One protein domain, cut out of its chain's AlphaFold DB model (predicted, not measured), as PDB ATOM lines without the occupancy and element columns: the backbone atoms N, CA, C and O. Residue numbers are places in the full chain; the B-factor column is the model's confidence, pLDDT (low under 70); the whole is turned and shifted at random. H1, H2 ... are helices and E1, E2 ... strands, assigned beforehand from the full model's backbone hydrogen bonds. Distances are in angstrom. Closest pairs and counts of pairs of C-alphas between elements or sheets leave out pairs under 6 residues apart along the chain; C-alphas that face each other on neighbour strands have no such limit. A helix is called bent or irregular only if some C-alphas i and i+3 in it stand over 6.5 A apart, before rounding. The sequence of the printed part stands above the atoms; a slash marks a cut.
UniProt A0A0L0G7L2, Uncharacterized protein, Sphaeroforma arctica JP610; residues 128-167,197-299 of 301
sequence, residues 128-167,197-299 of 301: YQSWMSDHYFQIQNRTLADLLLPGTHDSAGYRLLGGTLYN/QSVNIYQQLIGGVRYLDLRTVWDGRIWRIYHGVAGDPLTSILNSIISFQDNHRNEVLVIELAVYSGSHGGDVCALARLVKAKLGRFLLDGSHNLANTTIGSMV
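What this domain is: This is residues 128 to 167 and 197 to 299 of the 301 residues of an uncharacterized protein of Sphaeroforma arctica JP610 (UniProt A0A0L0G7L2). A strongly twisted sheet of four strands has the two long helices H4 and H5 side by side on one face, making two layers; the short helix H3 packs along H4, and the small helices H1, H2 and H6 gather at one end, off the sheet. From that end the unnamed residues 140 to 167 run past the sheet, where residues 151 to 152 pair, parallel, with residues 211 to 212 of E1. The printed part has 143 residues, with named elements in the order H1 H2 H3 E1 E2 E3 H4 E4 H5 H6, of mixed class. The sheet, E3 E2 E1 E4, is mixed; the whole is compact, with a radius of gyration of the C-alphas of 15.8 A and spans of 49 by 33 by 24 A.

How they stand to each other: H1, residues 128 to 134, touches H3, residues 201 to 206, at a steep tilt of 56 degrees; the closest C-alphas, of Gln 129 and Ile 206, are 4.0 A apart. H2, residues 136 to 139, and H6, residues 295 to 298, only just touch, with 3 pairs of C-alphas within 8 A, the closest being Ile 139 and Ile 295 at 6.7 A. E1, residues 211 to 218, E2, residues 223 to 227, and E3, residues 229 to 233, form a meander, each strand the antiparallel neighbour of the one before, and two hairpins; N 224 and O 217 are 2.9 A apart, N 231 and O 225 2.8 A. E4, residues 254 to 260, is parallel to E1 at 24 degrees, with N 214 and O 256 at 2.8 A. E3, H4, residues 234 to 247, and E4 form a split strand-helix-strand unit, two strands of one sheet that are not neighbours, with a helix between them along the chain and with E2 and E1 between them in the sheet; its crossover is right-handed. H3 touches H4 at a shallow tilt of 18 degrees, the same way, closest at the C-alphas of Tyr 202 and Ser 240, 5.4 A apart, and only grazes the sheet. H5, residues 268 to 282, touches H4 at a shallow tilt of 13 degrees, the same way, closest at the C-alphas of Leu 238 and Lys 278, 6.8 A apart. Every O i to N i+4 pair is within hydrogen-bond range in H3, against 9 of 10 in H4, 9 of 11 in H5 and 1 of 3 in H1, which has 1 of 4 O i to N i+3 pairs; H2 and H6 are too short for an i+4 pair.

Where its parts are: H1 begins at C-alpha 128, (-12.040, 58.465, -42.535). E1 is 22.9 A long, H4 20.5 A, E4 19.5 A and H5 20.1 A. H6 ends at C-alpha 298, (-13.467, 46.727, -58.304). H1 and H5 are irregular: C-alphas 129 and 132 are 8.6 A apart, 278 and 281 8.1 A.

The domain as a whole: The C-alphas farthest apart, of Phe 137 and Gly 163, are 49.1 A apart. Residues 168 to 196 are not printed, and C-alphas 167 and 197 are 23.1 A apart. H5 to H6 is a long link. The pLDDT is under 70 in residues 162 to 167 and 261 to 265.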
ATOM      1  N   TYR A 128     -11.916  59.921 -42.672       90.38
ATOM      2  CA  TYR A 128     -12.040  58.465 -42.535       90.38
ATOM      3  C   TYR A 128     -13.144  57.885 -43.425       90.38
ATOM      4  O   TYR A 128     -13.100  56.716 -43.795       90.38
ATOM      5  N   GLN A 129     -14.121  58.697 -43.812       94.19
ATOM      6  CA  GLN A 129     -15.204  58.275 -44.684       94.19
ATOM      7  C   GLN A 129     -14.769  58.019 -46.139       94.19
ATOM      8  O   GLN A 129     -15.427  57.220 -46.801       94.19
ATOM      9  N   SER A 130     -13.670  58.617 -46.618       94.25
ATOM     10  CA  SER A 130     -13.205  58.573 -48.021       94.25
ATOM     11  C   SER A 130     -11.760  58.092 -48.184       94.25
ATOM     12  O   SER A 130     -11.133  58.326 -49.216       94.25
ATOM     13  N   TRP A 131     -11.199  57.417 -47.177       94.44
ATOM     14  CA  TRP A 131      -9.764  57.132 -47.161       94.44
ATOM     15  C   TRP A 131      -9.278  56.296 -48.358       94.44
ATOM     16  O   TRP A 131      -8.143  56.501 -48.794       94.44
ATOM     17  N   MET A 132     -10.087  55.381 -48.913       95.00
ATOM     18  CA  MET A 132      -9.680  54.616 -50.099       95.00
ATOM     19  C   MET A 132      -9.653  55.508 -51.342       95.00
ATOM     20  O   MET A 132      -8.727  55.414 -52.145       95.00
ATOM     21  N   SER A 133     -10.625  56.410 -51.465       93.38
ATOM     22  CA  SER A 133     -10.722  57.402 -52.537       93.38
ATOM     23  C   SER A 133      -9.560  58.381 -52.515       93.38
ATOM     24  O   SER A 133      -8.910  58.599 -53.537       93.38
ATOM     25  N   ASP A 134      -9.254  58.921 -51.338       93.25
ATOM     26  CA  ASP A 134      -8.198  59.916 -51.149       93.25
ATOM     27  C   ASP A 134      -6.817  59.339 -51.497       93.25
ATOM     28  O   ASP A 134      -5.929  60.045 -51.979       93.25
ATOM     29  N   HIS A 135      -6.651  58.025 -51.319       92.94
ATOM     30  CA  HIS A 135      -5.425  57.291 -51.631       92.94
ATOM     31  C   HIS A 135      -5.547  56.441 -52.903       92.94
ATOM     32  O   HIS A 135      -4.683  55.598 -53.155       92.94
ATOM     33  N   TYR A 136      -6.573  56.660 -53.734       93.56
ATOM     34  CA  TYR A 136      -6.913  55.778 -54.854       93.56
ATOM     35  C   TYR A 136      -5.720  55.508 -55.776       93.56
ATOM     36  O   TYR A 136      -5.381  54.355 -56.036       93.56
ATOM     37  N   PHE A 137      -4.990  56.547 -56.193       93.81
ATOM     38  CA  PHE A 137      -3.826  56.389 -57.074       93.81
ATOM     39  C   PHE A 137      -2.685  55.561 -56.460       93.81
ATOM     40  O   PHE A 137      -1.881  54.991 -57.198       93.81
ATOM     41  N   GLN A 138      -2.627  55.467 -55.131       94.56
ATOM     42  CA  GLN A 138      -1.643  54.668 -54.402       94.56
ATOM     43  C   GLN A 138      -2.088  53.205 -54.250       94.56
ATOM     44  O   GLN A 138      -1.242  52.307 -54.227       94.56
ATOM     45  N   ILE A 139      -3.402  52.955 -54.161       95.44
ATOM     46  CA  ILE A 139      -3.963  51.629 -53.854       95.44
ATOM     47  C   ILE A 139      -4.621  50.925 -55.048       95.44
ATOM     48  O   ILE A 139      -4.840  49.723 -54.981       95.44
ATOM     49  N   GLN A 140      -4.905  51.613 -56.157       95.12
ATOM     50  CA  GLN A 140      -5.653  51.056 -57.298       95.12
ATOM     51  C   GLN A 140      -5.025  49.790 -57.905       95.12
ATOM     52  O   GLN A 140      -5.741  48.923 -58.397       95.12
ATOM     53  N   ASN A 141      -3.697  49.650 -57.832       95.44
ATOM     54  CA  ASN A 141      -2.961  48.485 -58.341       95.44
ATOM     55  C   ASN A 141      -2.702  47.413 -57.267       95.44
ATOM     56  O   ASN A 141      -1.976  46.454 -57.519       95.44
ATOM     57  N   ARG A 142      -3.247  47.590 -56.059       95.38
ATOM     58  CA  ARG A 142      -3.164  46.642 -54.942       95.38
ATOM     59  C   ARG A 142      -4.389  45.736 -54.940       95.38
ATOM     60  O   ARG A 142      -5.463  46.145 -55.379       95.38
ATOM     61  N   THR A 143      -4.235  44.517 -54.447       94.31
ATOM     62  CA  THR A 143      -5.351  43.605 -54.157       94.31
ATOM     63  C   THR A 143      -5.910  43.875 -52.759       94.31
ATOM     64  O   THR A 143      -5.290  44.580 -51.962       94.31
ATOM     65  N   LEU A 144      -7.060  43.284 -52.412       91.88
ATOM     66  CA  LEU A 144      -7.571  43.343 -51.032       91.88
ATOM     67  C   LEU A 144      -6.584  42.742 -50.017       91.88
ATOM     68  O   LEU A 144      -6.511  43.223 -48.893       91.88
ATOM     69  N   ALA A 145      -5.810  41.724 -50.412       92.12
ATOM     70  CA  ALA A 145      -4.829  41.069 -49.543       92.12
ATOM     71  C   ALA A 145      -3.601  41.947 -49.242       92.12
ATOM     72  O   ALA A 145      -2.914  41.722 -48.248       92.12
ATOM     73  N   ASP A 146      -3.338  42.956 -50.075       94.88
ATOM     74  CA  ASP A 146      -2.246  43.913 -49.882       94.88
ATOM     75  C   ASP A 146      -2.626  45.072 -48.943       94.88
ATOM     76  O   ASP A 146      -1.770  45.889 -48.596       94.88
ATOM     77  N   LEU A 147      -3.905  45.191 -48.569       93.31
ATOM     78  CA  LEU A 147      -4.424  46.300 -47.776       93.31
ATOM     79  C   LEU A 147      -4.767  45.870 -46.351       93.31
ATOM     80  O   LEU A 147      -5.357  44.818 -46.110       93.31
ATOM     81  N   LEU A 148      -4.471  46.750 -45.397       93.81
ATOM     82  CA  LEU A 148      -5.024  46.653 -44.053       93.81
ATOM     83  C   LEU A 148      -6.409  47.299 -44.059       93.81
ATOM     84  O   LEU A 148      -6.530  48.513 -44.211       93.81
ATOM     85  N   LEU A 149      -7.448  46.484 -43.884       93.62
ATOM     86  CA  LEU A 149      -8.833  46.944 -43.831       93.62
ATOM     87  C   LEU A 149      -9.327  46.976 -42.379       93.62
ATOM     88  O   LEU A 149      -9.362  45.928 -41.728       93.62
ATOM     89  N   PRO A 150      -9.750  48.141 -41.858       96.75
ATOM     90  CA  PRO A 150     -10.445  48.200 -40.581       96.75
ATOM     91  C   PRO A 150     -11.770  47.435 -40.659       96.75
ATOM     92  O   PRO A 150     -12.555  47.616 -41.596       96.75
ATOM     93  N   GLY A 151     -12.025  46.588 -39.663       97.50
ATOM     94  CA  GLY A 151     -13.194  45.716 -39.614       97.50
ATOM     95  C   GLY A 151     -13.848  45.665 -38.244       97.50
ATOM     96  O   GLY A 151     -13.199  45.904 -37.226       97.50
ATOM     97  N   THR A 152     -15.131  45.319 -38.220       97.50
ATOM     98  CA  THR A 152     -15.924  45.193 -36.991       97.50
ATOM     99  C   THR A 152     -16.561  43.809 -36.878       97.50
ATOM    100  O   THR A 152     -17.287  43.359 -37.763       97.50
ATOM    101  N   HIS A 153     -16.316  43.129 -35.758       95.25
ATOM    102  CA  HIS A 153     -16.947  41.846 -35.428       95.25
ATOM    103  C   HIS A 153     -18.416  42.045 -35.034       95.25
ATOM    104  O   HIS A 153     -18.717  42.960 -34.256       95.25
ATOM    105  N   ASP A 154     -19.318  41.198 -35.545       93.75
ATOM    106  CA  ASP A 154     -20.770  41.336 -35.361       93.75
ATOM    107  C   ASP A 154     -21.224  42.793 -35.562       93.75
ATOM    108  O   ASP A 154     -21.781  43.439 -34.672       93.75
ATOM    109  N   SER A 155     -20.927  43.353 -36.734       97.56
ATOM    110  CA  SER A 155     -20.996  44.794 -37.020       97.56
ATOM    111  C   SER A 155     -22.364  45.414 -36.727       97.56
ATOM    112  O   SER A 155     -22.467  46.575 -36.340       97.56
ATOM    113  N   ALA A 156     -23.446  44.650 -36.883       96.56
ATOM    114  CA  ALA A 156     -24.798  45.140 -36.629       96.56
ATOM    115  C   ALA A 156     -25.311  44.885 -35.193       96.56
ATOM    116  O   ALA A 156     -26.477  45.149 -34.896       96.56
ATOM    117  N   GLY A 157     -24.446  44.433 -34.280       93.81
ATOM    118  CA  GLY A 157     -24.743  44.157 -32.871       93.81
ATOM    119  C   GLY A 157     -24.899  45.393 -31.973       93.81
ATOM    120  O   GLY A 157     -24.591  45.319 -30.786       93.81
ATOM    121  N   TYR A 158     -25.355  46.533 -32.505       93.31
ATOM    122  CA  TYR A 158     -25.568  47.773 -31.737       93.31
ATOM    123  C   TYR A 158     -26.996  47.913 -31.192       93.31
ATOM    124  O   TYR A 158     -27.201  48.451 -30.099       93.31
ATOM    125  N   ARG A 159     -28.004  47.397 -31.914       91.62
ATOM    126  CA  ARG A 159     -29.413  47.441 -31.498       91.62
ATOM    127  C   ARG A 159     -30.046  46.056 -31.535       91.62
ATOM    128  O   ARG A 159     -30.442  45.556 -32.586       91.62
ATOM    129  N   LEU A 160     -30.165  45.463 -30.350       88.00
ATOM    130  CA  LEU A 160     -30.752  44.146 -30.141       88.00
ATOM    131  C   LEU A 160     -32.104  44.283 -29.440       88.00
ATOM    132  O   LEU A 160     -32.246  45.000 -28.448       88.00
ATOM    133  N   LEU A 161     -33.108  43.622 -30.003       79.88
ATOM    134  CA  LEU A 161     -34.480  43.627 -29.527       79.88
ATOM    135  C   LEU A 161     -34.597  42.503 -28.495       79.88
ATOM    136  O   LEU A 161     -34.571  41.326 -28.849       79.88
ATOM    137  N   GLY A 162     -34.669  42.866 -27.212       67.50
ATOM    138  CA  GLY A 162     -34.862  41.907 -26.121       67.50
ATOM    139  C   GLY A 162     -36.018  40.925 -26.372       67.50
ATOM    140  O   GLY A 162     -36.879  41.132 -27.228       67.50
ATOM    141  N   GLY A 163     -36.015  39.821 -25.633       62.81
ATOM    142  CA  GLY A 163     -37.135  38.879 -25.591       62.81
ATOM    143  C   GLY A 163     -37.156  37.850 -26.714       62.81
ATOM    144  O   GLY A 163     -38.021  36.977 -26.720       62.81
ATOM    145  N   THR A 164     -36.191  37.899 -27.635       60.22
ATOM    146  CA  THR A 164     -36.185  37.023 -28.806       60.22
ATOM    147  C   THR A 164     -34.881  36.244 -28.910       60.22
ATOM    148  O   THR A 164     -33.972  36.572 -29.675       60.22
ATOM    149  N   LEU A 165     -34.796  35.214 -28.073       67.12
ATOM    150  CA  LEU A 165     -33.742  34.211 -28.088       67.12
ATOM    151  C   LEU A 165     -34.187  33.066 -29.004       67.12
ATOM    152  O   LEU A 165     -35.120  32.333 -28.675       67.12
ATOM    153  N   TYR A 166     -33.555  32.916 -30.167       62.59
ATOM    154  CA  TYR A 166     -33.882  31.836 -31.099       62.59
ATOM    155  C   TYR A 166     -33.000  30.620 -30.828       62.59
ATOM    156  O   TYR A 166     -31.790  30.746 -30.687       62.59
ATOM    157  N   ASN A 167     -33.599  29.427 -30.783       57.19
ATOM    158  CA  ASN A 167     -32.885  28.149 -30.632       57.19
ATOM    159  C   ASN A 167     -32.002  27.995 -29.385       57.19
ATOM    160  O   ASN A 167     -31.196  27.066 -29.332       57.19
ATOM    161  N   GLN A 197     -21.168  46.555 -30.712       96.12
ATOM    162  CA  GLN A 197     -20.944  47.872 -31.302       96.12
ATOM    163  C   GLN A 197     -21.767  48.940 -30.575       96.12
ATOM    164  O   GLN A 197     -22.892  48.692 -30.144       96.12
ATOM    165  N   SER A 198     -21.220  50.147 -30.443       95.12
ATOM    166  CA  SER A 198     -21.916  51.304 -29.849       95.12
ATOM    167  C   SER A 198     -22.558  52.228 -30.889       95.12
ATOM    168  O   SER A 198     -23.355  53.094 -30.533       95.12
ATOM    169  N   VAL A 199     -22.221  52.040 -32.167       96.81
ATOM    170  CA  VAL A 199     -22.623  52.888 -33.295       96.81
ATOM    171  C   VAL A 199     -23.225  52.051 -34.423       96.81
ATOM    172  O   VAL A 199     -22.935  50.859 -34.551       96.81
ATOM    173  N   ASN A 200     -24.080  52.665 -35.243       97.62
ATOM    174  CA  ASN A 200     -24.747  51.974 -36.348       97.62
ATOM    175  C   ASN A 200     -23.809  51.725 -37.549       97.62
ATOM    176  O   ASN A 200     -22.705  52.259 -37.601       97.62
ATOM    177  N   ILE A 201     -24.258  50.938 -38.538       98.38
ATOM    178  CA  ILE A 201     -23.442  50.596 -39.721       98.38
ATOM    179  C   ILE A 201     -22.964  51.834 -40.473       98.38
ATOM    180  O   ILE A 201     -21.791  51.918 -40.816       98.38
ATOM    181  N   TYR A 202     -23.843  52.806 -40.714       97.88
ATOM    182  CA  TYR A 202     -23.452  54.013 -41.441       97.88
ATOM    183  C   TYR A 202     -22.345  54.772 -40.696       97.88
ATOM    184  O   TYR A 202     -21.358  55.171 -41.302       97.88
ATOM    185  N   GLN A 203     -22.463  54.888 -39.370       97.94
ATOM    186  CA  GLN A 203     -21.460  55.506 -38.502       97.94
ATOM    187  C   GLN A 203     -20.119  54.754 -38.492       97.94
ATOM    188  O   GLN A 203     -19.067  55.383 -38.440       97.94
ATOM    189  N   GLN A 204     -20.138  53.421 -38.562       98.25
ATOM    190  CA  GLN A 204     -18.916  52.619 -38.698       98.25
ATOM    191  C   GLN A 204     -18.225  52.896 -40.041       98.25
ATOM    192  O   GLN A 204     -17.013  53.100 -40.081       98.25
ATOM    193  N   LEU A 205     -18.996  52.964 -41.131       98.19
ATOM    194  CA  LEU A 205     -18.476  53.195 -42.481       98.19
ATOM    195  C   LEU A 205     -17.880  54.601 -42.653       98.19
ATOM    196  O   LEU A 205     -16.767  54.724 -43.168       98.19
ATOM    197  N   ILE A 206     -18.549  55.650 -42.159       97.25
ATOM    198  CA  ILE A 206     -17.963  57.008 -42.122       97.25
ATOM    199  C   ILE A 206     -16.747  57.080 -41.182       97.25
ATOM    200  O   ILE A 206     -15.866  57.908 -41.370       97.25
ATOM    201  N   GLY A 207     -16.668  56.187 -40.190       95.88
ATOM    202  CA  GLY A 207     -15.506  56.015 -39.316       95.88
ATOM    203  C   GLY A 207     -14.347  55.226 -39.939       95.88
ATOM    204  O   GLY A 207     -13.364  54.970 -39.251       95.88
ATOM    205  N   GLY A 208     -14.447  54.826 -41.212       96.81
ATOM    206  CA  GLY A 208     -13.375  54.162 -41.965       96.81
ATOM    207  C   GLY A 208     -13.423  52.635 -41.994       96.81
ATOM    208  O   GLY A 208     -12.555  52.017 -42.612       96.81
ATOM    209  N   VAL A 209     -14.438  52.006 -41.391       98.19
ATOM    210  CA  VAL A 209     -14.630  50.549 -41.469       98.19
ATOM    211  C   VAL A 209     -14.917  50.121 -42.910       98.19
ATOM    212  O   VAL A 209     -15.759  50.715 -43.583       98.19
ATOM    213  N   ARG A 210     -14.235  49.074 -43.386       97.50
ATOM    214  CA  ARG A 210     -14.428  48.480 -44.723       97.50
ATOM    215  C   ARG A 210     -14.668  46.968 -44.699       97.50
ATOM    216  O   ARG A 210     -15.011  46.412 -45.736       97.50
ATOM    217  N   TYR A 211     -14.560  46.320 -43.538       98.00
ATOM    218  CA  TYR A 211     -14.981  44.931 -43.332       98.00
ATOM    219  C   TYR A 211     -16.153  44.849 -42.347       98.00
ATOM    220  O   TYR A 211     -16.024  45.277 -41.196       98.00
ATOM    221  N   LEU A 212     -17.276  44.271 -42.776       98.31
ATOM    222  CA  LEU A 212     -18.467  44.081 -41.946       98.31
ATOM    223  C   LEU A 212     -18.795  42.592 -41.775       98.31
ATOM    224  O   LEU A 212     -19.136  41.926 -42.749       98.31
ATOM    225  N   ASP A 213     -18.776  42.096 -40.536       97.00
ATOM    226  CA  ASP A 213     -19.360  40.799 -40.148       97.00
ATOM    227  C   ASP A 213     -20.860  40.973 -39.855       97.00
ATOM    228  O   ASP A 213     -21.244  41.591 -38.855       97.00
ATOM    229  N   LEU A 214     -21.725  40.477 -40.747       95.62
ATOM    230  CA  LEU A 214     -23.180  40.508 -40.602       95.62
ATOM    231  C   LEU A 214     -23.730  39.102 -40.372       95.62
ATOM    232  O   LEU A 214     -23.809  38.277 -41.281       95.62
ATOM    233  N   ARG A 215     -24.240  38.860 -39.168       92.12
ATOM    234  CA  ARG A 215     -24.902  37.601 -38.821       92.12
ATOM    235  C   ARG A 215     -26.405  37.748 -38.864       92.12
ATOM    236  O   ARG A 215     -26.953  38.726 -38.356       92.12
ATOM    237  N   THR A 216     -27.081  36.778 -39.470       90.50
ATOM    238  CA  THR A 216     -28.517  36.861 -39.742       90.50
ATOM    239  C   THR A 216     -29.291  35.632 -39.302       90.50
ATOM    240  O   THR A 216     -28.776  34.520 -39.305       90.50
ATOM    241  N   VAL A 217     -30.559  35.827 -38.948       87.94
ATOM    242  CA  VAL A 217     -31.514  34.760 -38.640       87.94
ATOM    243  C   VAL A 217     -32.846  35.046 -39.325       87.94
ATOM    244  O   VAL A 217     -33.241  36.203 -39.494       87.94
ATOM    245  N   TRP A 218     -33.550  33.985 -39.708       88.62
ATOM    246  CA  TRP A 218     -34.940  34.069 -40.139       88.62
ATOM    247  C   TRP A 218     -35.868  33.995 -38.923       88.62
ATOM    248  O   TRP A 218     -35.849  32.999 -38.198       88.62
ATOM    249  N   ASP A 219     -36.691  35.026 -38.709       84.38
ATOM    250  CA  ASP A 219     -37.626  35.084 -37.573       84.38
ATOM    251  C   ASP A 219     -38.987  34.407 -37.827       84.38
ATOM    252  O   ASP A 219     -39.872  34.458 -36.975       84.38
ATOM    253  N   GLY A 220     -39.165  33.787 -38.998       86.00
ATOM    254  CA  GLY A 220     -40.453  33.280 -39.478       86.00
ATOM    255  C   GLY A 220     -41.159  34.225 -40.459       86.00
ATOM    256  O   GLY A 220     -42.086  33.799 -41.145       86.00
ATOM    257  N   ARG A 221     -40.714  35.484 -40.569       88.25
ATOM    258  CA  ARG A 221     -41.328  36.520 -41.416       88.25
ATOM    259  C   ARG A 221     -40.318  37.344 -42.217       88.25
ATOM    260  O   ARG A 221     -40.597  37.673 -43.368       88.25
ATOM    261  N   ILE A 222     -39.199  37.734 -41.614       91.12
ATOM    262  CA  ILE A 222     -38.138  38.545 -42.212       91.12
ATOM    263  C   ILE A 222     -36.751  38.086 -41.744       91.12
ATOM    264  O   ILE A 222     -36.575  37.499 -40.676       91.12
ATOM    265  N   TRP A 223     -35.739  38.415 -42.548       92.38
ATOM    266  CA  TRP A 223     -34.341  38.292 -42.150       92.38
ATOM    267  C   TRP A 223     -33.959  39.427 -41.200       92.38
ATOM    268  O   TRP A 223     -34.171  40.607 -41.500       92.38
ATOM    269  N   ARG A 224     -33.376  39.063 -40.061       93.06
ATOM    270  CA  ARG A 224     -32.900  39.983 -39.023       93.06
ATOM    271  C   ARG A 224     -31.438  39.749 -38.725       93.06
ATOM    272  O   ARG A 224     -30.942  38.649 -38.939       93.06
ATOM    273  N   ILE A 225     -30.791  40.761 -38.168       93.25
ATOM    274  CA  ILE A 225     -29.493  40.611 -37.518       93.25
ATOM    275  C   ILE A 225     -29.617  39.699 -36.301       93.25
ATOM    276  O   ILE A 225     -30.656  39.687 -35.636       93.25
ATOM    277  N   TYR A 226     -28.572  38.927 -36.016       88.88
ATOM    278  CA  TYR A 226     -28.582  37.964 -34.928       88.88
ATOM    279  C   TYR A 226     -27.222  37.804 -34.263       88.88
ATOM    280  O   TYR A 226     -26.260  37.413 -34.907       88.88
ATOM    281  N   HIS A 227     -27.181  38.000 -32.947       87.19
ATOM    282  CA  HIS A 227     -26.027  37.654 -32.118       87.19
ATOM    283  C   HIS A 227     -26.528  37.103 -30.775       87.19
ATOM    284  O   HIS A 227     -26.573  37.790 -29.754       87.19
ATOM    285  N   GLY A 228     -27.091  35.889 -30.821       79.25
ATOM    286  CA  GLY A 228     -27.839  35.247 -29.725       79.25
ATOM    287  C   GLY A 228     -29.201  35.886 -29.412       79.25
ATOM    288  O   GLY A 228     -30.123  35.198 -28.984       79.25
ATOM    289  N   VAL A 229     -29.351  37.184 -29.686       84.62
ATOM    290  CA  VAL A 229     -30.597  37.951 -29.634       84.62
ATOM    291  C   VAL A 229     -30.878  38.528 -31.020       84.62
ATOM    292  O   VAL A 229     -29.958  38.949 -31.726       84.62
ATOM    293  N   ALA A 230     -32.151  38.553 -31.413       88.56
ATOM    294  CA  ALA A 230     -32.586  39.197 -32.647       88.56
ATOM    295  C   ALA A 230     -32.357  40.714 -32.605       88.56
ATOM    296  O   ALA A 230     -32.683  41.383 -31.628       88.56
ATOM    297  N   GLY A 231     -31.844  41.272 -33.692       92.38
ATOM    298  CA  GLY A 231     -31.671  42.702 -33.875       92.38
ATOM    299  C   GLY A 231     -32.597  43.271 -34.937       92.38
ATOM    300  O   GLY A 231     -33.717  42.800 -35.188       92.38
ATOM    301  N   ASP A 232     -32.093  44.317 -35.570       94.81
ATOM    302  CA  ASP A 232     -32.789  45.018 -36.633       94.81
ATOM    303  C   ASP A 232     -33.023  44.162 -37.881       94.81
ATOM    304  O   ASP A 232     -32.289  43.203 -38.135       94.81
ATOM    305  N   PRO A 233     -34.043  44.503 -38.690       95.75
ATOM    306  CA  PRO A 233     -34.210  43.916 -40.009       95.75
ATOM    307  C   PRO A 233     -32.934  44.062 -40.841       95.75
ATOM    308  O   PRO A 233     -32.373  45.156 -40.937       95.75
ATOM    309  N   LEU A 234     -32.520  42.987 -41.515       96.44
ATOM    310  CA  LEU A 234     -31.373  43.022 -42.427       96.44
ATOM    311  C   LEU A 234     -31.554  44.102 -43.504       96.44
ATOM    312  O   LEU A 234     -30.603  44.765 -43.897       96.44
ATOM    313  N   THR A 235     -32.789  44.339 -43.946       97.62
ATOM    314  CA  THR A 235     -33.111  45.386 -44.924       97.62
ATOM    315  C   THR A 235     -32.690  46.785 -44.474       97.62
ATOM    316  O   THR A 235     -32.228  47.563 -45.303       97.62
ATOM    317  N   SER A 236     -32.799  47.106 -43.183       97.44
ATOM    318  CA  SER A 236     -32.346  48.389 -42.627       97.44
ATOM    319  C   SER A 236     -30.819  48.518 -42.662       97.44
ATOM    320  O   SER A 236     -30.293  49.591 -42.959       97.44
ATOM    321  N   ILE A 237     -30.112  47.413 -42.421       98.12
ATOM    322  CA  ILE A 237     -28.648  47.335 -42.497       98.12
ATOM    323  C   ILE A 237     -28.183  47.519 -43.944       98.12
ATOM    324  O   ILE A 237     -27.364  48.393 -44.213       98.12
ATOM    325  N   LEU A 238     -28.779  46.785 -44.891       98.19
ATOM    326  CA  LEU A 238     -28.475  46.917 -46.320       98.19
ATOM    327  C   LEU A 238     -28.762  48.334 -46.836       98.19
ATOM    328  O   LEU A 238     -27.972  48.868 -47.604       98.19
ATOM    329  N   ASN A 239     -29.845  48.976 -46.384       98.31
ATOM    330  CA  ASN A 239     -30.124  50.371 -46.741       98.31
ATOM    331  C   ASN A 239     -29.028  51.328 -46.244       98.31
ATOM    332  O   ASN A 239     -28.672  52.247 -46.968       98.31
ATOM    333  N   SER A 240     -28.471  51.100 -45.050       98.00
ATOM    334  CA  SER A 240     -27.366  51.921 -44.527       98.00
ATOM    335  C   SER A 240     -26.104  51.785 -45.388       98.00
ATOM    336  O   SER A 240     -25.425  52.774 -45.645       98.00
ATOM    337  N   ILE A 241     -25.825  50.572 -45.878       98.31
ATOM    338  CA  ILE A 241     -24.712  50.286 -46.796       98.31
ATOM    339  C   ILE A 241     -24.934  50.972 -48.148       98.31
ATOM    340  O   ILE A 241     -24.018  51.606 -48.663       98.31
ATOM    341  N   ILE A 242     -26.153  50.904 -48.696       97.44
ATOM    342  CA  ILE A 242     -26.522  51.613 -49.933       97.44
ATOM    343  C   ILE A 242     -26.295  53.116 -49.768       97.44
ATOM    344  O   ILE A 242     -25.629  53.722 -50.599       97.44
ATOM    345  N   SER A 243     -26.792  53.708 -48.676       96.88
ATOM    346  CA  SER A 243     -26.593  55.132 -48.398       96.88
ATOM    347  C   SER A 243     -25.117  55.509 -48.310       96.88
ATOM    348  O   SER A 243     -24.756  56.603 -48.722       96.88
ATOM    349  N   PHE A 244     -24.256  54.634 -47.794       97.38
ATOM    350  CA  PHE A 244     -22.820  54.887 -47.803       97.38
ATOM    351  C   PHE A 244     -22.242  54.830 -49.226       97.38
ATOM    352  O   PHE A 244     -21.668  55.826 -49.663       97.38
ATOM    353  N   GLN A 245     -22.470  53.737 -49.965       95.00
ATOM    354  CA  GLN A 245     -21.934  53.547 -51.322       95.00
ATOM    355  C   GLN A 245     -22.440  54.588 -52.332       95.00
ATOM    356  O   GLN A 245     -21.735  54.928 -53.277       95.00
ATOM    357  N   ASP A 246     -23.644  55.133 -52.134       94.69
ATOM    358  CA  ASP A 246     -24.171  56.218 -52.969       94.69
ATOM    359  C   ASP A 246     -23.435  57.545 -52.794       94.69
ATOM    360  O   ASP A 246     -23.393  58.348 -53.724       94.69
ATOM    361  N   ASN A 247     -22.865  57.780 -51.613       93.62
ATOM    362  CA  ASN A 247     -22.228  59.050 -51.267       93.62
ATOM    363  C   ASN A 247     -20.694  58.975 -51.257       93.62
ATOM    364  O   ASN A 247     -20.045  60.013 -51.200       93.62
ATOM    365  N   HIS A 248     -20.118  57.773 -51.335       92.56
ATOM    366  CA  HIS A 248     -18.674  57.553 -51.275       92.56
ATOM    367  C   HIS A 248     -18.259  56.653 -52.438       92.56
ATOM    368  O   HIS A 248     -18.301  55.426 -52.360       92.56
ATOM    369  N   ARG A 249     -17.906  57.287 -53.561       86.00
ATOM    370  CA  ARG A 249     -17.328  56.595 -54.725       86.00
ATOM    371  C   ARG A 249     -15.986  55.983 -54.329       86.00
ATOM    372  O   ARG A 249     -15.416  56.402 -53.343       86.00
ATOM    373  N   ASN A 250     -15.489  55.008 -55.083       90.88
ATOM    374  CA  ASN A 250     -14.159  54.406 -54.902       90.88
ATOM    375  C   ASN A 250     -13.883  53.730 -53.544       90.88
ATOM    376  O   ASN A 250     -12.770  53.263 -53.308       90.88
ATOM    377  N   GLU A 251     -14.898  53.584 -52.693       95.00
ATOM    378  CA  GLU A 251     -14.824  52.796 -51.469       95.00
ATOM    379  C   GLU A 251     -15.261  51.349 -51.735       95.00
ATOM    380  O   GLU A 251     -16.357  51.071 -52.234       95.00
ATOM    381  N   VAL A 252     -14.394  50.404 -51.375       94.94
ATOM    382  CA  VAL A 252     -14.670  48.969 -51.502       94.94
ATOM    383  C   VAL A 252     -15.040  48.410 -50.134       94.94
ATOM    384  O   VAL A 252     -14.305  48.579 -49.164       94.94
ATOM    385  N   LEU A 253     -16.177  47.717 -50.061       96.19
ATOM    386  CA  LEU A 253     -16.654  47.064 -48.844       96.19
ATOM    387  C   LEU A 253     -16.527  45.548 -48.965       96.19
ATOM    388  O   LEU A 253     -17.002  44.951 -49.931       96.19
ATOM    389  N   VAL A 254     -15.959  44.923 -47.938       95.38
ATOM    390  CA  VAL A 254     -15.996  43.476 -47.733       95.38
ATOM    391  C   VAL A 254     -17.091  43.179 -46.717       95.38
ATOM    392  O   VAL A 254     -17.053  43.659 -45.585       95.38
ATOM    393  N   ILE A 255     -18.095  42.415 -47.130       95.38
ATOM    394  CA  ILE A 255     -19.238  42.073 -46.284       95.38
ATOM    395  C   ILE A 255     -19.290  40.558 -46.153       95.38
ATOM    396  O   ILE A 255     -19.528  39.849 -47.129       95.38
ATOM    397  N   GLU A 256     -19.106  40.076 -44.933       92.50
ATOM    398  CA  GLU A 256     -19.407  38.703 -44.565       92.50
ATOM    399  C   GLU A 256     -20.880  38.617 -44.161       92.50
ATOM    400  O   GLU A 256     -21.363  39.406 -43.349       92.50
ATOM    401  N   LEU A 257     -21.608  37.662 -44.741       90.94
ATOM    402  CA  LEU A 257     -23.006  37.409 -44.410       90.94
ATOM    403  C   LEU A 257     -23.163  35.976 -43.906       90.94
ATOM    404  O   LEU A 257     -23.288  35.036 -44.692       90.94
ATOM    405  N   ALA A 258     -23.186  35.814 -42.589       87.00
ATOM    406  CA  ALA A 258     -23.418  34.528 -41.955       87.00
ATOM    407  C   ALA A 258     -24.918  34.289 -41.731       87.00
ATOM    408  O   ALA A 258     -25.676  35.184 -41.337       87.00
ATOM    409  N   VAL A 259     -25.350  33.047 -41.954       84.25
ATOM    410  CA  VAL A 259     -26.728  32.605 -41.720       84.25
ATOM    411  C   VAL A 259     -26.763  31.666 -40.531       84.25
ATOM    412  O   VAL A 259     -26.163  30.593 -40.543       84.25
ATOM    413  N   TYR A 260     -27.540  32.047 -39.529       76.88
ATOM    414  CA  TYR A 260     -27.867  31.205 -38.402       76.88
ATOM    415  C   TYR A 260     -29.143  30.415 -38.699       76.88
ATOM    416  O   TYR A 260     -30.229  30.986 -38.858       76.88
ATOM    417  N   SER A 261     -29.032  29.087 -38.770       65.38
ATOM    418  CA  SER A 261     -30.186  28.205 -38.941       65.38
ATOM    419  C   SER A 261     -31.011  28.151 -37.652       65.38
ATOM    420  O   SER A 261     -30.795  27.316 -36.774       65.38
ATOM    421  N   GLY A 262     -31.966  29.078 -37.554       57.75
ATOM    422  CA  GLY A 262     -33.101  29.028 -36.633       57.75
ATOM    423  C   GLY A 262     -33.982  27.783 -36.855       57.75
ATOM    424  O   GLY A 262     -33.894  27.125 -37.890       57.75
ATOM    425  N   SER A 263     -34.906  27.486 -35.934       49.72
ATOM    426  CA  SER A 263     -35.906  26.400 -36.069       49.72
ATOM    427  C   SER A 263     -36.876  26.586 -37.247       49.72
ATOM    428  O   SER A 263     -37.611  25.667 -37.589       49.72
ATOM    429  N   HIS A 264     -36.862  27.760 -37.885       57.06
ATOM    430  CA  HIS A 264     -37.780  28.145 -38.956       57.06
ATOM    431  C   HIS A 264     -37.204  27.971 -40.371       57.06
ATOM    432  O   HIS A 264     -37.876  28.357 -41.321       57.06
ATOM    433  N   GLY A 265     -35.989  27.418 -40.530       63.25
ATOM    434  CA  GLY A 265     -35.453  27.002 -41.837       63.25
ATOM    435  C   GLY A 265     -35.570  28.061 -42.941       63.25
ATOM    436  O   GLY A 265     -36.192  27.804 -43.967       63.25
ATOM    437  N   GLY A 266     -35.020  29.260 -42.715       71.00
ATOM    438  CA  GLY A 266     -35.109  30.363 -43.676       71.00
ATOM    439  C   GLY A 266     -34.539  30.007 -45.053       71.00
ATOM    440  O   GLY A 266     -33.481  29.386 -45.152       71.00
ATOM    441  N   ASP A 267     -35.228  30.433 -46.115       84.25
ATOM    442  CA  ASP A 267     -34.790  30.240 -47.499       84.25
ATOM    443  C   ASP A 267     -33.555  31.114 -47.792       84.25
ATOM    444  O   ASP A 267     -33.652  32.323 -48.022       84.25
ATOM    445  N   VAL A 268     -32.374  30.493 -47.781       83.12
ATOM    446  CA  VAL A 268     -31.093  31.144 -48.105       83.12
ATOM    447  C   VAL A 268     -31.086  31.681 -49.541       83.12
ATOM    448  O   VAL A 268     -30.467  32.707 -49.818       83.12
ATOM    449  N   CYS A 269     -31.829  31.062 -50.459       84.38
ATOM    450  CA  CYS A 269     -31.982  31.545 -51.826       84.38
ATOM    451  C   CYS A 269     -32.823  32.841 -51.840       84.38
ATOM    452  O   CYS A 269     -32.532  33.766 -52.601       84.38
ATOM    453  N   ALA A 270     -33.826  32.970 -50.960       86.81
ATOM    454  CA  ALA A 270     -34.545  34.232 -50.743       86.81
ATOM    455  C   ALA A 270     -33.664  35.315 -50.119       86.81
ATOM    456  O   ALA A 270     -33.776  36.479 -50.506       86.81
ATOM    457  N   LEU A 271     -32.767  34.946 -49.201       89.81
ATOM    458  CA  LEU A 271     -31.773  35.868 -48.656       89.81
ATOM    459  C   LEU A 271     -30.842  36.397 -49.753       89.81
ATOM    460  O   LEU A 271     -30.681  37.608 -49.885       89.81
ATOM    461  N   ALA A 272     -30.287  35.514 -50.583       88.88
ATOM    462  CA  ALA A 272     -29.418  35.902 -51.691       88.88
ATOM    463  C   ALA A 272     -30.143  36.821 -52.691       88.88
ATOM    464  O   ALA A 272     -29.597  37.848 -53.097       88.88
ATOM    465  N   ARG A 273     -31.409  36.523 -53.026       90.44
ATOM    466  CA  ARG A 273     -32.255  37.403 -53.853       90.44
ATOM    467  C   ARG A 273     -32.475  38.771 -53.211       90.44
ATOM    468  O   ARG A 273     -32.399  39.776 -53.910       90.44
ATOM    469  N   LEU A 274     -32.716  38.829 -51.901       93.31
ATOM    470  CA  LEU A 274     -32.857  40.092 -51.172       93.31
ATOM    471  C   LEU A 274     -31.574  40.930 -51.243       93.31
ATOM    472  O   LEU A 274     -31.642  42.128 -51.515       93.31
ATOM    473  N   VAL A 275     -30.415  40.303 -51.022       93.88
ATOM    474  CA  VAL A 275     -29.109  40.970 -51.099       93.88
ATOM    475  C   VAL A 275     -28.844  41.463 -52.518       93.88
ATOM    476  O   VAL A 275     -28.554  42.643 -52.685       93.88
ATOM    477  N   LYS A 276     -29.030  40.624 -53.547       91.50
ATOM    478  CA  LYS A 276     -28.858  41.032 -54.954       91.50
ATOM    479  C   LYS A 276     -29.821  42.152 -55.348       91.50
ATOM    480  O   LYS A 276     -29.403  43.108 -55.988       91.50
ATOM    481  N   ALA A 277     -31.081  42.100 -54.920       94.50
ATOM    482  CA  ALA A 277     -32.049  43.163 -55.203       94.50
ATOM    483  C   ALA A 277     -31.657  44.515 -54.581       94.50
ATOM    484  O   ALA A 277     -32.014  45.564 -55.111       94.50
ATOM    485  N   LYS A 278     -30.943  44.506 -53.449       95.62
ATOM    486  CA  LYS A 278     -30.534  45.715 -52.721       95.62
ATOM    487  C   LYS A 278     -29.165  46.237 -53.148       95.62
ATOM    488  O   LYS A 278     -29.021  47.429 -53.397       95.62
ATOM    489  N   LEU A 279     -28.175  45.355 -53.211       94.31
ATOM    490  CA  LEU A 279     -26.775  45.698 -53.437       94.31
ATOM    491  C   LEU A 279     -26.295  45.381 -54.854       94.31
ATOM    492  O   LEU A 279     -25.155  45.690 -55.158       94.31
ATOM    493  N   GLY A 280     -27.125  44.801 -55.728       91.69
ATOM    494  CA  GLY A 280     -26.694  44.222 -57.007       91.69
ATOM    495  C   GLY A 280     -25.834  45.131 -57.885       91.69
ATOM    496  O   GLY A 280     -24.847  44.662 -58.430       91.69
ATOM    497  N   ARG A 281     -26.137  46.433 -57.954       90.62
ATOM    498  CA  ARG A 281     -25.329  47.409 -58.717       90.62
ATOM    499  C   ARG A 281     -23.939  47.703 -58.132       90.62
ATOM    500  O   ARG A 281     -23.155  48.385 -58.773       90.62
ATOM    501  N   PHE A 282     -23.681  47.258 -56.907       91.50
ATOM    502  CA  PHE A 282     -22.420  47.419 -56.184       91.50
ATOM    503  C   PHE A 282     -21.672  46.094 -56.004       91.50
ATOM    504  O   PHE A 282     -20.545  46.103 -55.518       91.50
ATOM    505  N   LEU A 283     -22.308  44.956 -56.300       90.12
ATOM    506  CA  LEU A 283     -21.675  43.656 -56.123       90.12
ATOM    507  C   LEU A 283     -20.628  43.452 -57.214       90.12
ATOM    508  O   LEU A 283     -20.910  43.643 -58.395       90.12
ATOM    509  N   LEU A 284     -19.441  43.018 -56.799       87.19
ATOM    510  CA  LEU A 284     -18.432  42.520 -57.719       87.19
ATOM    511  C   LEU A 284     -18.960  41.245 -58.392       87.19
ATOM    512  O   LEU A 284     -19.505  40.368 -57.716       87.19
ATOM    513  N   ASP A 285     -18.818  41.157 -59.714       78.88
ATOM    514  CA  ASP A 285     -19.274  39.996 -60.476       78.88
ATOM    515  C   ASP A 285     -18.493  38.721 -60.087       78.88
ATOM    516  O   ASP A 285     -17.309  38.764 -59.746       78.88
ATOM    517  N   GLY A 286     -19.156  37.564 -60.150       71.06
ATOM    518  CA  GLY A 286     -18.595  36.264 -59.773       71.06
ATOM    519  C   GLY A 286     -17.483  35.764 -60.700       71.06
ATOM    520  O   GLY A 286     -16.810  34.788 -60.371       71.06
ATOM    521  N   SER A 287     -17.266  36.427 -61.838       71.06
ATOM    522  CA  SER A 287     -16.140  36.176 -62.742       71.06
ATOM    523  C   SER A 287     -14.788  36.647 -62.181       71.06
ATOM    524  O   SER A 287     -13.735  36.207 -62.652       71.06
ATOM    525  N   HIS A 288     -14.789  37.499 -61.151       72.81
ATOM    526  CA  HIS A 288     -13.574  38.012 -60.529       72.81
ATOM    527  C   HIS A 288     -12.948  37.007 -59.555       72.81
ATOM    528  O   HIS A 288     -13.573  36.535 -58.606       72.81
ATOM    529  N   ASN A 289     -11.651  36.739 -59.724       82.50
ATOM    530  CA  ASN A 289     -10.864  36.045 -58.709       82.50
ATOM    531  C   ASN A 289     -10.386  37.057 -57.660       82.50
ATOM    532  O   ASN A 289      -9.465  37.833 -57.930       82.50
ATOM    533  N   LEU A 290     -10.980  37.034 -56.463       79.25
ATOM    534  CA  LEU A 290     -10.659  37.969 -55.375       79.25
ATOM    535  C   LEU A 290      -9.169  38.006 -55.002       79.25
ATOM    536  O   LEU A 290      -8.693  39.052 -54.574       79.25
ATOM    537  N   ALA A 291      -8.423  36.910 -55.197       81.25
ATOM    538  CA  ALA A 291      -6.991  36.867 -54.894       81.25
ATOM    539  C   ALA A 291      -6.155  37.766 -55.821       81.25
ATOM    540  O   ALA A 291      -5.112  38.264 -55.412       81.25
ATOM    541  N   ASN A 292      -6.621  37.987 -57.053       86.19
ATOM    542  CA  ASN A 292      -5.877  38.713 -58.086       86.19
ATOM    543  C   ASN A 292      -6.586  39.999 -58.543       86.19
ATOM    544  O   ASN A 292      -6.054  40.735 -59.369       86.19
ATOM    545  N   THR A 293      -7.796  40.257 -58.049       90.44
ATOM    546  CA  THR A 293      -8.582  41.435 -58.424       90.44
ATOM    547  C   THR A 293      -8.041  42.653 -57.682       90.44
ATOM    548  O   THR A 293      -7.956  42.654 -56.453       90.44
ATOM    549  N   THR A 294      -7.654  43.691 -58.425       94.00
ATOM    550  CA  THR A 294      -7.129  44.932 -57.848       94.00
ATOM    551  C   THR A 294      -8.257  45.873 -57.441       94.00
ATOM    552  O   THR A 294      -9.349  45.813 -58.010       94.00
ATOM    553  N   ILE A 295      -7.995  46.799 -56.515       94.00
ATOM    554  CA  ILE A 295      -8.968  47.825 -56.111       94.00
ATOM    555  C   ILE A 295      -9.475  48.619 -57.316       94.00
ATOM    556  O   ILE A 295     -10.679  48.805 -57.457       94.00
ATOM    557  N   GLY A 296      -8.584  49.016 -58.226       92.88
ATOM    558  CA  GLY A 296      -8.958  49.764 -59.426       92.88
ATOM    559  C   GLY A 296      -9.882  48.990 -60.366       92.88
ATOM    560  O   GLY A 296     -10.654  49.598 -61.089       92.88
ATOM    561  N   SER A 297      -9.861  47.654 -60.338       90.44
ATOM    562  CA  SER A 297     -10.811  46.838 -61.109       90.44
ATOM    563  C   SER A 297     -12.157  46.618 -60.408       90.44
ATOM    564  O   SER A 297     -13.139  46.307 -61.073       90.44
ATOM    565  N   MET A 298     -12.215  46.779 -59.080       89.94
ATOM    566  CA  MET A 298     -13.467  46.727 -58.304       89.94
ATOM    567  C   MET A 298     -14.220  48.057 -58.350       89.94
ATOM    568  O   MET A 298     -15.431  48.111 -58.150       89.94
ATOM    569  N   VAL A 299     -13.480  49.136 -58.585       87.62
ATOM    570  CA  VAL A 299     -13.976  50.498 -58.651       87.62
ATOM    571  C   VAL A 299     -14.056  50.899 -60.121       87.62
ATOM    572  O   VAL A 299     -13.072  51.324 -60.714       87.62
TER     573      VAL A 299